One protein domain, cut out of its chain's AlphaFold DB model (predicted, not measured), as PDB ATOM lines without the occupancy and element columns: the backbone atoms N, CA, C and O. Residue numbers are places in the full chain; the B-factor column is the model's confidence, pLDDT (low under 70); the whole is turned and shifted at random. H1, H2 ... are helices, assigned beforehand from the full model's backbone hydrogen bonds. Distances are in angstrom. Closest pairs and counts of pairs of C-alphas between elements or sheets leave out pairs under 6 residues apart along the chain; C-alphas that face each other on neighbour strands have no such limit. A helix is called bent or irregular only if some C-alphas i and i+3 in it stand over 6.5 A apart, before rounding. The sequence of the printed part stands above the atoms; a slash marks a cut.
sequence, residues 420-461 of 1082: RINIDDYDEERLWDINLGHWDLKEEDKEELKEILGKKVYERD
ATOM      1  N   ARG A 420     -63.487 -12.804 -23.243       93.31
ATOM      2  CA  ARG A 420     -64.538 -13.826 -23.375       93.31
ATOM      3  C   ARG A 420     -65.783 -13.559 -22.542       93.31
ATOM      4  O   ARG A 420     -66.887 -13.790 -23.033       93.31
ATOM      5  N   ILE A 421     -65.613 -13.133 -21.292       91.94
ATOM      6  CA  ILE A 421     -66.694 -13.029 -20.299       91.94
ATOM      7  C   ILE A 421     -66.627 -11.753 -19.439       91.94
ATOM      8  O   ILE A 421     -67.401 -11.618 -18.498       91.94
ATOM      9  N   ASN A 422     -65.748 -10.798 -19.757       91.62
ATOM     10  CA  ASN A 422     -65.620  -9.500 -19.077       91.62
ATOM     11  C   ASN A 422     -65.369  -9.582 -17.562       91.62
ATOM     12  O   ASN A 422     -65.985  -8.861 -16.774       91.62
ATOM     13  N   ILE A 423     -64.444 -10.457 -17.159       89.06
ATOM     14  CA  ILE A 423     -63.860 -10.447 -15.807       89.06
ATOM     15  C   ILE A 423     -62.564  -9.617 -15.762       89.06
ATOM     16  O   ILE A 423     -62.091  -9.133 -16.787       89.06
ATOM     17  N   ASP A 424     -62.004  -9.416 -14.566       88.50
ATOM     18  CA  ASP A 424     -60.725  -8.716 -14.398       88.50
ATOM     19  C   ASP A 424     -59.564  -9.476 -15.077       88.50
ATOM     20  O   ASP A 424     -59.602 -10.702 -15.195       88.50
ATOM     21  N   ASP A 425     -58.533  -8.737 -15.508       90.31
ATOM     22  CA  ASP A 425     -57.297  -9.325 -16.038       90.31
ATOM     23  C   ASP A 425     -56.641 -10.227 -14.979       90.31
ATOM     24  O   ASP A 425     -56.643  -9.910 -13.786       90.31
ATOM     25  N   TYR A 426     -56.060 -11.342 -15.413       92.00
ATOM     26  CA  TYR A 426     -55.233 -12.174 -14.547       92.00
ATOM     27  C   TYR A 426     -53.932 -11.445 -14.188       92.00
ATOM     28  O   TYR A 426     -53.348 -10.734 -15.007       92.00
ATOM     29  N   ASP A 427     -53.440 -11.662 -12.969       91.38
ATOM     30  CA  ASP A 427     -52.125 -11.170 -12.562       91.38
ATOM     31  C   ASP A 427     -51.005 -11.912 -13.313       91.38
ATOM     32  O   ASP A 427     -51.108 -13.116 -13.556       91.38
ATOM     33  N   GLU A 428     -49.885 -11.228 -13.602       91.75
ATOM     34  CA  GLU A 428     -48.699 -11.833 -14.246       91.75
ATOM     35  C   GLU A 428     -48.236 -13.123 -13.528       91.75
ATOM     36  O   GLU A 428     -47.714 -14.037 -14.167       91.75
ATOM     37  N   GLU A 429     -48.441 -13.213 -12.204       93.50
ATOM     38  CA  GLU A 429     -48.128 -14.383 -11.362       93.50
ATOM     39  C   GLU A 429     -48.757 -15.678 -11.873       93.50
ATOM     40  O   GLU A 429     -48.141 -16.739 -11.772       93.50
ATOM     41  N   ARG A 430     -49.924 -15.591 -12.517       94.06
ATOM     42  CA  ARG A 430     -50.590 -16.731 -13.149       94.06
ATOM     43  C   ARG A 430     -49.697 -17.444 -14.165       94.06
ATOM     44  O   ARG A 430     -49.789 -18.658 -14.301       94.06
ATOM     45  N   LEU A 431     -48.845 -16.704 -14.878       94.50
ATOM     46  CA  LEU A 431     -47.970 -17.264 -15.904       94.50
ATOM     47  C   LEU A 431     -46.660 -17.804 -15.332       94.50
ATOM     48  O   LEU A 431     -46.154 -18.787 -15.861       94.50
ATOM     49  N   TRP A 432     -46.088 -17.183 -14.294       92.56
ATOM     50  CA  TRP A 432     -44.738 -17.523 -13.816       92.56
ATOM     51  C   TRP A 432     -44.673 -18.254 -12.468       92.56
ATOM     52  O   TRP A 432     -43.601 -18.763 -12.130       92.56
ATOM     53  N   ASP A 433     -45.758 -18.338 -11.691       93.12
ATOM     54  CA  ASP A 433     -45.804 -19.195 -10.499       93.12
ATOM     55  C   ASP A 433     -46.098 -20.648 -10.892       93.12
ATOM     56  O   ASP A 433     -47.088 -20.957 -11.562       93.12
ATOM     57  N   ILE A 434     -45.224 -21.551 -10.446       90.06
ATOM     58  CA  ILE A 434     -45.270 -22.980 -10.768       90.06
ATOM     59  C   ILE A 434     -46.529 -23.690 -10.245       90.06
ATOM     60  O   ILE A 434     -46.924 -24.708 -10.802       90.06
ATOM     61  N   ASN A 435     -47.160 -23.176  -9.187       90.06
ATOM     62  CA  ASN A 435     -48.380 -23.742  -8.612       90.06
ATOM     63  C   ASN A 435     -49.646 -23.154  -9.242       90.06
ATOM     64  O   ASN A 435     -50.717 -23.737  -9.083       90.06
ATOM     65  N   LEU A 436     -49.547 -21.997  -9.909       91.62
ATOM     66  CA  LEU A 436     -50.702 -21.336 -10.506       91.62
ATOM     67  C   LEU A 436     -50.912 -21.700 -11.962       91.62
ATOM     68  O   LEU A 436     -52.043 -22.049 -12.255       91.62
ATOM     69  N   GLY A 437     -49.889 -21.566 -12.818       92.06
ATOM     70  CA  GLY A 437     -49.884 -21.799 -14.275       92.06
ATOM     71  C   GLY A 437     -51.116 -21.346 -15.091       92.06
ATOM     72  O   GLY A 437     -52.142 -20.925 -14.568       92.06
ATOM     73  N   HIS A 438     -51.057 -21.427 -16.418       95.81
ATOM     74  CA  HIS A 438     -52.165 -20.982 -17.281       95.81
ATOM     75  C   HIS A 438     -52.744 -22.134 -18.117       95.81
ATOM     76  O   HIS A 438     -51.990 -22.891 -18.727       95.81
ATOM     77  N   TRP A 439     -54.078 -22.267 -18.152       95.44
ATOM     78  CA  TRP A 439     -54.775 -23.376 -18.834       95.44
ATOM     79  C   TRP A 439     -54.589 -23.362 -20.350       95.44
ATOM     80  O   TRP A 439     -54.463 -24.412 -20.973       95.44
ATOM     81  N   ASP A 440     -54.597 -22.165 -20.935       93.00
ATOM     82  CA  ASP A 440     -54.556 -21.983 -22.388       93.00
ATOM     83  C   ASP A 440     -53.132 -21.724 -22.927       93.00
ATOM     84  O   ASP A 440     -52.984 -21.448 -24.115       93.00
ATOM     85  N   LEU A 441     -52.090 -21.783 -22.077       94.56
ATOM     86  CA  LEU A 441     -50.707 -21.485 -22.482       94.56
ATOM     87  C   LEU A 441     -50.189 -22.506 -23.491       94.56
ATOM     88  O   LEU A 441     -50.130 -23.700 -23.205       94.56
ATOM     89  N   LYS A 442     -49.757 -22.020 -24.653       92.75
ATOM     90  CA  LYS A 442     -49.183 -22.846 -25.712       92.75
ATOM     91  C   LYS A 442     -47.665 -22.901 -25.631       92.75
ATOM     92  O   LYS A 442     -47.022 -21.926 -25.255       92.75
ATOM     93  N   GLU A 443     -47.088 -24.014 -26.081       91.88
ATOM     94  CA  GLU A 443     -45.630 -24.205 -26.128       91.88
ATOM     95  C   GLU A 443     -44.920 -23.148 -26.992       91.88
ATOM     96  O   GLU A 443     -43.861 -22.659 -26.610       91.88
ATOM     97  N   GLU A 444     -45.529 -22.757 -28.118       92.62
ATOM     98  CA  GLU A 444     -44.984 -21.771 -29.065       92.62
ATOM     99  C   GLU A 444     -44.758 -20.380 -28.445       92.62
ATOM    100  O   GLU A 444     -43.802 -19.701 -28.812       92.62
ATOM    101  N   ASP A 445     -45.557 -20.006 -27.441       93.12
ATOM    102  CA  ASP A 445     -45.506 -18.684 -26.805       93.12
ATOM    103  C   ASP A 445     -44.618 -18.653 -25.545       93.12
ATOM    104  O   ASP A 445     -44.328 -17.582 -25.002       93.12
ATOM    105  N   LYS A 446     -44.163 -19.816 -25.044       93.00
ATOM    106  CA  LYS A 446     -43.429 -19.904 -23.766       93.00
ATOM    107  C   LYS A 446     -42.097 -19.162 -23.793       93.00
ATOM    108  O   LYS A 446     -41.751 -18.515 -22.803       93.00
ATOM    109  N   GLU A 447     -41.340 -19.261 -24.884       91.44
ATOM    110  CA  GLU A 447     -40.043 -18.578 -24.988       91.44
ATOM    111  C   GLU A 447     -40.218 -17.057 -25.085       91.44
ATOM    112  O   GLU A 447     -39.531 -16.332 -24.364       91.44
ATOM    113  N   GLU A 448     -41.198 -16.566 -25.854       88.50
ATOM    114  CA  GLU A 448     -41.495 -15.129 -25.933       88.50
ATOM    115  C   GLU A 448     -41.903 -14.571 -24.559       88.50
ATOM    116  O   GLU A 448     -41.317 -13.602 -24.070       88.50
ATOM    117  N   LEU A 449     -42.852 -15.218 -23.876       89.50
ATOM    118  CA  LEU A 449     -43.318 -14.786 -22.555       89.50
ATOM    119  C   LEU A 449     -42.220 -14.848 -21.492       89.50
ATOM    120  O   LEU A 449     -42.151 -13.982 -20.619       89.50
ATOM    121  N   LYS A 450     -41.334 -15.844 -21.571       90.31
ATOM    122  CA  LYS A 450     -40.173 -15.961 -20.686       90.31
ATOM    123  C   LYS A 450     -39.189 -14.813 -20.880       90.31
ATOM    124  O   LYS A 450     -38.643 -14.316 -19.894       90.31
ATOM    125  N   GLU A 451     -38.986 -14.362 -22.116       85.31
ATOM    126  CA  GLU A 451     -38.195 -13.163 -22.388       85.31
ATOM    127  C   GLU A 451     -38.880 -11.876 -21.916       85.31
ATOM    128  O   GLU A 451     -38.198 -10.977 -21.423       85.31
ATOM    129  N   ILE A 452     -40.205 -11.769 -22.067       84.31
ATOM    130  CA  ILE A 452     -40.982 -10.595 -21.637       84.31
ATOM    131  C   ILE A 452     -40.965 -10.460 -20.107       84.31
ATOM    132  O   ILE A 452     -40.706  -9.374 -19.588       84.31
ATOM    133  N   LEU A 453     -41.218 -11.557 -19.387       85.50
ATOM    134  CA  LEU A 453     -41.358 -11.574 -17.925       85.50
ATOM    135  C   LEU A 453     -40.020 -11.744 -17.186       85.50
ATOM    136  O   LEU A 453     -39.953 -11.549 -15.971       85.50
ATOM    137  N   GLY A 454     -38.961 -12.166 -17.884       84.88
ATOM    138  CA  GLY A 454     -37.670 -12.513 -17.277       84.88
ATOM    139  C   GLY A 454     -37.739 -13.720 -16.330       84.88
ATOM    140  O   GLY A 454     -36.862 -13.903 -15.484       84.88
ATOM    141  N   LYS A 455     -38.793 -14.535 -16.436       89.56
ATOM    142  CA  LYS A 455     -39.080 -15.702 -15.592       89.56
ATOM    143  C   LYS A 455     -39.543 -16.860 -16.464       89.56
ATOM    144  O   LYS A 455     -40.120 -16.645 -17.521       89.56
ATOM    145  N   LYS A 456     -39.329 -18.098 -16.015       92.44
ATOM    146  CA  LYS A 456     -39.977 -19.249 -16.659       92.44
ATOM    147  C   LYS A 456     -41.493 -19.116 -16.522       92.44
ATOM    148  O   LYS A 456     -41.961 -18.711 -15.460       92.44
ATOM    149  N   VAL A 457     -42.208 -19.486 -17.576       95.25
ATOM    150  CA  VAL A 457     -43.668 -19.570 -17.575       95.25
ATOM    151  C   VAL A 457     -44.125 -21.022 -17.519       95.25
ATOM    152  O   VAL A 457     -43.419 -21.912 -18.003       95.25
ATOM    153  N   TYR A 458     -45.279 -21.260 -16.906       94.25
ATOM    154  CA  TYR A 458     -45.801 -22.592 -16.626       94.25
ATOM    155  C   TYR A 458     -47.225 -22.735 -17.161       94.25
ATOM    156  O   TYR A 458     -48.102 -21.910 -16.903       94.25
ATOM    157  N   GLU A 459     -47.453 -23.807 -17.913       94.44
ATOM    158  CA  GLU A 459     -48.808 -24.252 -18.233       94.44
ATOM    159  C   GLU A 459     -49.396 -24.973 -17.019       94.44
ATOM    160  O   GLU A 459     -48.655 -25.473 -16.168       94.44
ATOM    161  N   ARG A 460     -50.724 -25.039 -16.938       93.94
ATOM    162  CA  ARG A 460     -51.414 -25.812 -15.904       93.94
ATOM    163  C   ARG A 460     -52.436 -26.733 -16.532       93.94
ATOM    164  O   ARG A 460     -53.326 -26.260 -17.234       93.94
ATOM    165  N   ASP A 461     -52.334 -28.025 -16.231       94.88
ATOM    166  CA  ASP A 461     -53.378 -28.983 -16.583       94.88
ATOM    167  C   ASP A 461     -54.653 -28.629 -15.795       94.88
ATOM    168  O   ASP A 461     -54.646 -28.714 -14.560       94.88
TER     169      ASP A 461
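Overview. This is residues 420 to 461 of the 1082 residues of an uncharacterized protein of Fusobacterium periodonticum 2_1_31 (UniProt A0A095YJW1). What shape do these atoms make? There is little regular structure: residues 420 to 425 stick out as a tail from a small body of loops, with short H1 in it and the longer H2 along one side. After H2, residues 454 to 461 fold back past H1 and across the link between the helices. What is the make-up? The 42 printed residues hold H1 then H2, no named strand, and are all helix by class, with 15 residues in named elements. The whole is compact, radius of gyration of the C-alphas 10.4 A, spanning 28 by 19 by 19 A.

Arrangement. How do the helices stand? H1, residues 429 to 432, and H2, residues 443 to 453, are close but not clearly touching; their closest C-alphas, of Trp 432 and Leu 453, are 8.0 A apart. What of their backbones? H2 has 5 of 7 O i to N i+4 pairs within hydrogen-bond range; H1 is too short for such a pair.

Along the chain. Where does H1 begin? C-alpha 429 is at (-48.128, -14.383, -11.362). Where does H2 end? It runs 15.7 A to C-alpha 453 at (-41.358, -11.574, -17.925), and is irregular: C-alphas 444 and 447 are 7.2 A apart.

Size, cuts and confidence. Is anything cut or long? The printed part has no cut, and the link H1 to H2 is short. Where is confidence low? No printed residue is under 70.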